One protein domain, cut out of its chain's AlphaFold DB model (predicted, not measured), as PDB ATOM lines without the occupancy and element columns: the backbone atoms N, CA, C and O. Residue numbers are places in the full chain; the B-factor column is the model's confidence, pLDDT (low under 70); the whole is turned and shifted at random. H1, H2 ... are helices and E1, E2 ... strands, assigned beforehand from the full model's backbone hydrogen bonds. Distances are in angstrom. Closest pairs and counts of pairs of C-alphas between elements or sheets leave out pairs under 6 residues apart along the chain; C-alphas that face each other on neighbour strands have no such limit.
ATOM      1  N   ALA A   6     -38.559  18.447 -25.036       64.00
ATOM      2  CA  ALA A   6     -39.438  18.467 -23.868       64.00
ATOM      3  C   ALA A   6     -40.098  19.835 -23.620       64.00
ATOM      4  O   ALA A   6     -41.225  19.884 -23.158       64.00
ATOM      5  N   TYR A   7     -39.444  20.952 -23.951       72.25
ATOM      6  CA  TYR A   7     -39.894  22.270 -23.489       72.25
ATOM      7  C   TYR A   7     -41.306  22.665 -23.954       72.25
ATOM      8  O   TYR A   7     -42.221  22.801 -23.140       72.25
ATOM      9  N   PHE A   8     -41.502  22.828 -25.263       73.12
ATOM     10  CA  PHE A   8     -42.791  23.257 -25.811       73.12
ATOM     11  C   PHE A   8     -43.838  22.139 -25.785       73.12
ATOM     12  O   PHE A   8     -45.026  22.421 -25.637       73.12
ATOM     13  N   THR A   9     -43.415  20.875 -25.885       71.50
ATOM     14  CA  THR A   9     -44.312  19.722 -25.745       71.50
ATOM     15  C   THR A   9     -44.900  19.668 -24.343       71.50
ATOM     16  O   THR A   9     -46.120  19.692 -24.194       71.50
ATOM     17  N   ASN A  10     -44.060  19.748 -23.310       72.12
ATOM     18  CA  ASN A  10     -44.539  19.761 -21.935       72.12
ATOM     19  C   ASN A  10     -45.430  20.989 -21.708       72.12
ATOM     20  O   ASN A  10     -46.428  20.880 -20.995       72.12
ATOM     21  N   LEU A  11     -45.141  22.131 -22.359       71.06
ATOM     22  CA  LEU A  11     -45.912  23.382 -22.231       71.06
ATOM     23  C   LEU A  11     -47.344  23.201 -22.732       71.06
ATOM     24  O   LEU A  11     -48.279  23.678 -22.095       71.06
ATOM     25  N   LEU A  12     -47.520  22.472 -23.832       72.88
ATOM     26  CA  LEU A  12     -48.834  22.127 -24.372       72.88
ATOM     27  C   LEU A  12     -49.570  21.103 -23.499       72.88
ATOM     28  O   LEU A  12     -50.781  21.230 -23.299       72.88
ATOM     29  N   ASP A  13     -48.838  20.134 -22.951       74.31
ATOM     30  CA  ASP A  13     -49.400  19.001 -22.207       74.31
ATOM     31  C   ASP A  13     -49.667  19.310 -20.719       74.31
ATOM     32  O   ASP A  13     -50.256  18.501 -20.003       74.31
ATOM     33  N   ASN A  14     -49.315  20.514 -20.250       67.94
ATOM     34  CA  ASN A  14     -49.470  20.967 -18.860       67.94
ATOM     35  C   ASN A  14     -48.805  20.041 -17.817       67.94
ATOM     36  O   ASN A  14     -49.257  19.942 -16.675       67.94
ATOM     37  N   GLU A  15     -47.675  19.421 -18.157       70.44
ATOM     38  CA  GLU A  15     -46.922  18.535 -17.255       70.44
ATOM     39  C   GLU A  15     -46.009  19.277 -16.247       70.44
ATOM     40  O   GLU A  15     -44.880  18.863 -15.992       70.44
ATOM     41  N   TRP A  16     -46.481  20.370 -15.637       72.88
ATOM     42  CA  TRP A  16     -45.666  21.280 -14.808       72.88
ATOM     43  C   TRP A  16     -46.118  21.269 -13.354       72.88
ATOM     44  O   TRP A  16     -47.292  21.051 -13.048       72.88
ATOM     45  N   VAL A  17     -45.187  21.556 -12.444       74.44
ATOM     46  CA  VAL A  17     -45.475  21.729 -11.015       74.44
ATOM     47  C   VAL A  17     -44.958  23.074 -10.518       74.44
ATOM     48  O   VAL A  17     -43.885  23.533 -10.913       74.44
ATOM     49  N   GLU A  18     -45.733  23.722  -9.645       76.38
ATOM     50  CA  GLU A  18     -45.309  24.964  -8.998       76.38
ATOM     51  C   GLU A  18     -44.102  24.682  -8.101       76.38
ATOM     52  O   GLU A  18     -44.123  23.816  -7.217       76.38
ATOM     53  N   ARG A  19     -43.024  25.419  -8.346       76.25
ATOM     54  CA  ARG A  19     -41.793  25.307  -7.581       76.25
ATOM     55  C   ARG A  19     -41.939  26.102  -6.291       76.25
ATOM     56  O   ARG A  19     -42.172  27.307  -6.317       76.25
ATOM     57  N   LYS A  20     -41.715  25.447  -5.152       71.06
ATOM     58  CA  LYS A  20     -41.589  26.142  -3.866       71.06
ATOM     59  C   LYS A  20     -40.216  26.807  -3.779       71.06
ATOM     60  O   LYS A  20     -39.212  26.113  -3.638       71.06
ATOM     61  N   TRP A  21     -40.179  28.131  -3.882       76.38
ATOM     62  CA  TRP A  21     -38.984  28.944  -3.651       76.38
ATOM     63  C   TRP A  21     -39.380  30.351  -3.180       76.38
ATOM     64  O   TRP A  21     -40.535  30.747  -3.316       76.38
ATOM     65  N   ASP A  22     -38.422  31.101  -2.640       67.56
ATOM     66  CA  ASP A  22     -38.670  32.361  -1.922       67.56
ATOM     67  C   ASP A  22     -38.869  33.595  -2.832       67.56
ATOM     68  O   ASP A  22     -38.646  34.730  -2.409       67.56
ATOM     69  N   GLY A  23     -39.272  33.408  -4.092       71.12
ATOM     70  CA  GLY A  23     -39.471  34.500  -5.052       71.12
ATOM     71  C   GLY A  23     -40.735  34.356  -5.908       71.12
ATOM     72  O   GLY A  23     -41.642  33.612  -5.539       71.12
ATOM     73  N   PRO A  24     -40.848  35.103  -7.027       68.00
ATOM     74  CA  PRO A  24     -42.025  35.069  -7.902       68.00
ATOM     75  C   PRO A  24     -42.397  33.651  -8.333       68.00
ATOM     76  O   PRO A  24     -41.506  32.830  -8.518       68.00
ATOM     77  N   GLN A  25     -43.684  33.365  -8.548       70.25
ATOM     78  CA  GLN A  25     -44.127  32.023  -8.943       70.25
ATOM     79  C   GLN A  25     -43.291  31.483 -10.110       70.25
ATOM     80  O   GLN A  25     -43.067  32.171 -11.102       70.25
ATOM     81  N   GLN A  26     -42.779  30.265  -9.958       72.25
ATOM     82  CA  GLN A  26     -41.988  29.578 -10.972       72.25
ATOM     83  C   GLN A  26     -42.553  28.185 -11.171       72.25
ATOM     84  O   GLN A  26     -43.032  27.557 -10.225       72.25
ATOM     85  N   TYR A  27     -42.437  27.692 -12.397       73.81
ATOM     86  CA  TYR A  27     -42.863  26.350 -12.751       73.81
ATOM     87  C   TYR A  27     -41.647  25.520 -13.144       73.81
ATOM     88  O   TYR A  27     -40.741  25.988 -13.843       73.81
ATOM     89  N   ALA A  28     -41.620  24.296 -12.637       73.62
ATOM     90  CA  ALA A  28     -40.606  23.314 -12.961       73.62
ATOM     91  C   ALA A  28     -41.237  22.155 -13.728       73.62
ATOM     92  O   ALA A  28     -42.418  21.833 -13.548       73.62
ATOM     93  N   ASP A  29     -40.422  21.531 -14.566       71.44
ATOM     94  CA  ASP A  29     -40.784  20.302 -15.248       71.44
ATOM     95  C   ASP A  29     -41.107  19.195 -14.232       71.44
ATOM     96  O   ASP A  29     -40.346  18.969 -13.286       71.44
ATOM     97  N   LYS A  30     -42.218  18.473 -14.409       70.75
ATOM     98  CA  LYS A  30     -42.621  17.420 -13.462       70.75
ATOM     99  C   LYS A  30     -41.713  16.188 -13.509       70.75
ATOM    100  O   LYS A  30     -41.601  15.499 -12.496       70.75
ATOM    101  N   ALA A  31     -41.092  15.892 -14.652       68.00
ATOM    102  CA  ALA A  31     -40.265  14.698 -14.832       68.00
ATOM    103  C   ALA A  31     -38.805  14.921 -14.407       68.00
ATOM    104  O   ALA A  31     -38.189  14.032 -13.820       68.00
ATOM    105  N   THR A  32     -38.256  16.102 -14.685       68.19
ATOM    106  CA  THR A  32     -36.840  16.436 -14.473       68.19
ATOM    107  C   THR A  32     -36.612  17.387 -13.296       68.19
ATOM    108  O   THR A  32     -35.513  17.418 -12.743       68.19
ATOM    109  N   GLY A  33     -37.630  18.142 -12.871       68.25
ATOM    110  CA  GLY A  33     -37.501  19.173 -11.837       68.25
ATOM    111  C   GLY A  33     -36.718  20.409 -12.291       68.25
ATOM    112  O   GLY A  33     -36.424  21.276 -11.462       68.25
ATOM    113  N   GLU A  34     -36.364  20.502 -13.576       68.31
ATOM    114  CA  GLU A  34     -35.643  21.643 -14.137       68.31
ATOM    115  C   GLU A  34     -36.541  22.881 -14.218       68.31
ATOM    116  O   GLU A  34     -37.758  22.793 -14.407       68.31
ATOM    117  N   LEU A  35     -35.939  24.059 -14.029       67.06
ATOM    118  CA  LEU A  35     -36.647  25.334 -14.120       67.06
ATOM    119  C   LEU A  35     -36.955  25.620 -15.587       67.06
ATOM    120  O   LEU A  35     -36.035  25.838 -16.370       67.06
ATOM    121  N   MET A  36     -38.238  25.658 -15.932       62.22
ATOM    122  CA  MET A  36     -38.634  25.699 -17.334       62.22
ATOM    123  C   MET A  36     -39.062  27.091 -17.818       62.22
ATOM    124  O   MET A  36     -38.897  27.315 -18.999       62.22
ATOM    125  N   MET A  37     -39.532  28.026 -16.970       64.81
ATOM    126  CA  MET A  37     -39.552  29.511 -17.147       64.81
ATOM    127  C   MET A  37     -40.727  30.184 -16.373       64.81
ATOM    128  O   MET A  37     -41.311  29.582 -15.468       64.81
ATOM    129  N   LEU A  38     -40.973  31.479 -16.635       59.28
ATOM    130  CA  LEU A  38     -41.713  32.454 -15.833       59.28
ATOM    131  C   LEU A  38     -43.236  32.405 -16.102       59.28
ATOM    132  O   LEU A  38     -43.675  31.984 -17.170       59.28
ATOM    133  N   PRO A  39     -44.076  32.923 -15.185       55.66
ATOM    134  CA  PRO A  39     -45.541  32.959 -15.335       55.66
ATOM    135  C   PRO A  39     -46.058  33.685 -16.590       55.66
ATOM    136  O   PRO A  39     -47.202  33.492 -17.010       55.66
ATOM    137  N   SER A  40     -45.221  34.525 -17.203       62.41
ATOM    138  CA  SER A  40     -45.506  35.178 -18.480       62.41
ATOM    139  C   SER A  40     -45.697  34.177 -19.618       62.41
ATOM    140  O   SER A  40     -46.590  34.367 -20.436       62.41
ATOM    141  N   ASP A  41     -44.930  33.088 -19.646       66.75
ATOM    142  CA  ASP A  41     -44.968  32.117 -20.748       66.75
ATOM    143  C   ASP A  41     -46.255  31.284 -20.708       66.75
ATOM    144  O   ASP A  41     -46.874  31.016 -21.739       66.75
ATOM    145  N   VAL A  42     -46.737  30.983 -19.497       64.12
ATOM    146  CA  VAL A  42     -48.056  30.372 -19.259       64.12
ATOM    147  C   VAL A  42     -49.176  31.300 -19.727       64.12
ATOM    148  O   VAL A  42     -50.145  30.866 -20.343       64.12
ATOM    149  N   SER A  43     -49.033  32.602 -19.478       67.00
ATOM    150  CA  SER A  43     -50.019  33.589 -19.925       67.00
ATOM    151  C   SER A  43     -50.076  33.678 -21.455       67.00
ATOM    152  O   SER A  43     -51.160  33.799 -22.025       67.00
ATOM    153  N   LEU A  44     -48.925  33.555 -22.123       69.38
ATOM    154  CA  LEU A  44     -48.824  33.558 -23.582       69.38
ATOM    155  C   LEU A  44     -49.396  32.283 -24.220       69.38
ATOM    156  O   LEU A  44     -49.964  32.363 -25.304       69.38
ATOM    157  N   LEU A  45     -49.346  31.124 -23.555       67.56
ATOM    158  CA  LEU A  45     -49.967  29.882 -24.048       67.56
ATOM    159  C   LEU A  45     -51.478  30.026 -24.317       67.56
ATOM    160  O   LEU A  45     -52.031  29.384 -25.217       67.56
ATOM    161  N   HIS A  46     -52.157  30.855 -23.525       73.19
ATOM    162  CA  HIS A  46     -53.590  31.106 -23.667       73.19
ATOM    163  C   HIS A  46     -53.923  32.103 -24.786       73.19
ATOM    164  O   HIS A  46     -55.086  32.204 -25.184       73.19
ATOM    165  N   ASP A  47     -52.925  32.803 -25.329       81.50
ATOM    166  CA  ASP A  47     -53.107  33.687 -26.471       81.50
ATOM    167  C   ASP A  47     -53.196  32.868 -27.769       81.50
ATOM    168  O   ASP A  47     -52.278  32.135 -28.152       81.50
ATOM    169  N   LYS A  48     -54.312  33.020 -28.491       77.94
ATOM    170  CA  LYS A  48     -54.544  32.352 -29.780       77.94
ATOM    171  C   LYS A  48     -53.456  32.671 -30.808       77.94
ATOM    172  O   LYS A  48     -53.160  31.820 -31.643       77.94
ATOM    173  N   ALA A  49     -52.876  33.870 -30.756       77.00
ATOM    174  CA  ALA A  49     -51.827  34.289 -31.675       77.00
ATOM    175  C   ALA A  49     -50.482  33.612 -31.378       77.00
ATOM    176  O   ALA A  49     -49.717  33.363 -32.308       77.00
ATOM    177  N   PHE A  50     -50.201  33.299 -30.111       77.38
ATOM    178  CA  PHE A  50     -48.944  32.677 -29.692       77.38
ATOM    179  C   PHE A  50     -49.005  31.148 -29.743       77.38
ATOM    180  O   PHE A  50     -48.022  30.498 -30.096       77.38
ATOM    181  N   ARG A  51     -50.181  30.564 -29.488       77.62
ATOM    182  CA  ARG A  51     -50.394  29.110 -29.476       77.62
ATOM    183  C   ARG A  51     -49.918  28.407 -30.752       77.62
ATOM    184  O   ARG A  51     -49.308  27.348 -30.662       77.62
ATOM    185  N   GLN A  52     -50.137  29.011 -31.922       79.38
ATOM    186  CA  GLN A  52     -49.667  28.459 -33.202       79.38
ATOM    187  C   GLN A  52     -48.133  28.328 -33.269       79.38
ATOM    188  O   GLN A  52     -47.626  27.357 -33.825       79.38
ATOM    189  N   TYR A  53     -47.396  29.269 -32.671       77.88
ATOM    190  CA  TYR A  53     -45.936  29.231 -32.623       77.88
ATOM    191  C   TYR A  53     -45.456  28.188 -31.622       77.88
ATOM    192  O   TYR A  53     -44.539  27.440 -31.927       77.88
ATOM    193  N   VAL A  54     -46.121  28.059 -30.470       75.56
ATOM    194  CA  VAL A  54     -45.819  26.994 -29.499       75.56
ATOM    195  C   VAL A  54     -45.984  25.611 -30.134       75.56
ATOM    196  O   VAL A  54     -45.117  24.758 -29.975       75.56
ATOM    197  N   GLU A  55     -47.057  25.390 -30.898       77.00
ATOM    198  CA  GLU A  55     -47.282  24.130 -31.620       77.00
ATOM    199  C   GLU A  55     -46.242  23.883 -32.723       77.00
ATOM    200  O   GLU A  55     -45.821  22.741 -32.924       77.00
ATOM    201  N   LEU A  56     -45.809  24.937 -33.423       78.44
ATOM    202  CA  LEU A  56     -44.734  24.861 -34.413       78.44
ATOM    203  C   LEU A  56     -43.403  24.493 -33.747       78.44
ATOM    204  O   LEU A  56     -42.755  23.540 -34.165       78.44
ATOM    205  N   TYR A  57     -43.035  25.192 -32.677       79.25
ATOM    206  CA  TYR A  57     -41.774  25.010 -31.960       79.25
ATOM    207  C   TYR A  57     -41.706  23.691 -31.185       79.25
ATOM    208  O   TYR A  57     -40.631  23.117 -31.038       79.25
ATOM    209  N   ALA A  58     -42.851  23.161 -30.740       73.31
ATOM    210  CA  ALA A  58     -42.949  21.812 -30.180       73.31
ATOM    211  C   ALA A  58     -42.649  20.714 -31.207       73.31
ATOM    212  O   ALA A  58     -42.251  19.612 -30.831       73.31
ATOM    213  N   ARG A  59     -42.856  20.990 -32.498       72.38
ATOM    214  CA  ARG A  59     -42.578  20.047 -33.589       72.38
ATOM    215  C   ARG A  59     -41.206  20.266 -34.211       72.38
ATOM    216  O   ARG A  59     -40.585  19.296 -34.634       72.38
ATOM    217  N   ASP A  60     -40.766  21.519 -34.284       70.81
ATOM    218  CA  ASP A  60     -39.522  21.932 -34.918       70.81
ATOM    219  C   ASP A  60     -38.778  22.961 -34.052       70.81
ATOM    220  O   ASP A  60     -39.021  24.168 -34.093       70.81
ATOM    221  N   GLU A  61     -37.833  22.460 -33.260       66.69
ATOM    222  CA  GLU A  61     -36.969  23.273 -32.400       66.69
ATOM    223  C   GLU A  61     -36.041  24.191 -33.216       66.69
ATOM    224  O   GLU A  61     -35.688  25.285 -32.771       66.69
ATOM    225  N   ALA A  62     -35.664  23.788 -34.436       60.91
ATOM    226  CA  ALA A  62     -34.830  24.624 -35.291       60.91
ATOM    227  C   ALA A  62     -35.590  25.881 -35.731       60.91
ATOM    228  O   ALA A  62     -34.990  26.956 -35.779       60.91
ATOM    229  N   ALA A  63     -36.901  25.769 -35.967       67.31
ATOM    230  CA  ALA A  63     -37.759  26.914 -36.262       67.31
ATOM    231  C   ALA A  63     -37.805  27.912 -35.094       67.31
ATOM    232  O   ALA A  63     -37.644  29.108 -35.316       67.31
ATOM    233  N   PHE A  64     -37.912  27.432 -33.847       77.06
ATOM    234  CA  PHE A  64     -37.822  28.300 -32.664       77.06
ATOM    235  C   PHE A  64     -36.514  29.084 -32.633       77.06
ATOM    236  O   PHE A  64     -36.515  30.299 -32.451       77.06
ATOM    237  N   PHE A  65     -35.389  28.390 -32.802       65.12
ATOM    238  CA  PHE A  65     -34.077  29.019 -32.737       65.12
ATOM    239  C   PHE A  65     -33.852  30.014 -33.875       65.12
ATOM    240  O   PHE A  65     -33.245  31.055 -33.633       65.12
ATOM    241  N   GLN A  66     -34.370  29.737 -35.073       63.81
ATOM    242  CA  GLN A  66     -34.351  30.682 -36.190       63.81
ATOM    243  C   GLN A  66     -35.197  31.922 -35.900       63.81
ATOM    244  O   GLN A  66     -34.677  33.032 -35.965       63.81
TER     245      GLN A  66
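Overview. This is residues 6 to 66 of the 242 residues of the protein "Hypothetical protein" of Prasinoderma singulare (UniProt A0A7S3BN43). A small, loosely formed sheet of three strands makes one end of this domain, and the helix H3 stands at the other end, with H1 in the middle between them. H2 runs from the sheet's last strand toward H3 as a second, thinner bridge, and the short helix H4 folds off the far end of H3 as a corner. The printed part has 61 residues with four named helices and three named strands, in the order H1, E1, E2, E3, H2, H3, H4; the sheet's order is E1, E2, E3, with E1 and E2 antiparallel, and the class is mixed, helices and strands. The whole is compact, with a radius of gyration of the C-alphas of 12.0 A, and only just elongated, spanning 34 by 23 by 20 A.

Arrangement. Begin at the sheet, with E1, residues 16 to 19, and E2, residues 26 to 29. They form an antiparallel hairpin, their directions 134 degrees apart; look for N 17 and O 28, 3.0 A apart, and N 19 and O 26, 2.8 A apart, both within hydrogen-bond range. E3, residues 35 to 37, and E2 meet only at a point, where C-alphas 28 and 35 face each other at 4.6 A. H1, residues 6 to 13, is on the sheet but only grazes it, with its residues 6 to 11; the closest C-alphas of H1 and E3 are those of Tyr 7 and Met 36, 7.2 A apart. Move outward to H3, residues 48 to 59, which touches H1 with its residues 54 to 58 alone. Their closest C-alphas are those of Phe 8 and Ala 58, 4.6 A apart, and they run opposite ways at a steep tilt of 47 degrees. H2, residues 39 to 45, is not on the sheet and only just touches H1, with 3 pairs of C-alphas within 8 A, the closest those of Leu 12 and Leu 45 at 7.8 A. H2 and H3 touch only at the corner, about perpendicular at 89 degrees, closest at the C-alphas of Leu 45 and Arg 51, 5.5 A apart. H4, residues 61 to 66, and H3 also touch only at the corner, closest at the C-alphas of Tyr 57 and Phe 64, 5.2 A apart. In H1, H2 and H4 every O i to N i+4 pair is within hydrogen-bond range; in H3 6 of 8 are.

Along the chain. Find C-alpha 16 at (-45.666, 21.280, -14.808), where E1 begins; it is 9.1 A long, E2 10.3 A and E3 5.9 A. H1 begins at C-alpha 6, (-39.438, 18.467, -23.868), and is 10.1 A long, while H2 is 10.2 A. H3 is the longest helix at 17.6 A, and H4, 8.7 A long, ends at C-alpha 66, (-34.351, 30.682, -36.190).

Size, cuts and confidence. The two C-alphas farthest apart are those of Asp 22 and Ala 63, 34.8 A. The printed part has no cut, and no link is long. The mean pLDDT of the printed part is 70.9, with 24 residues under 70, among them residues 31 to 45.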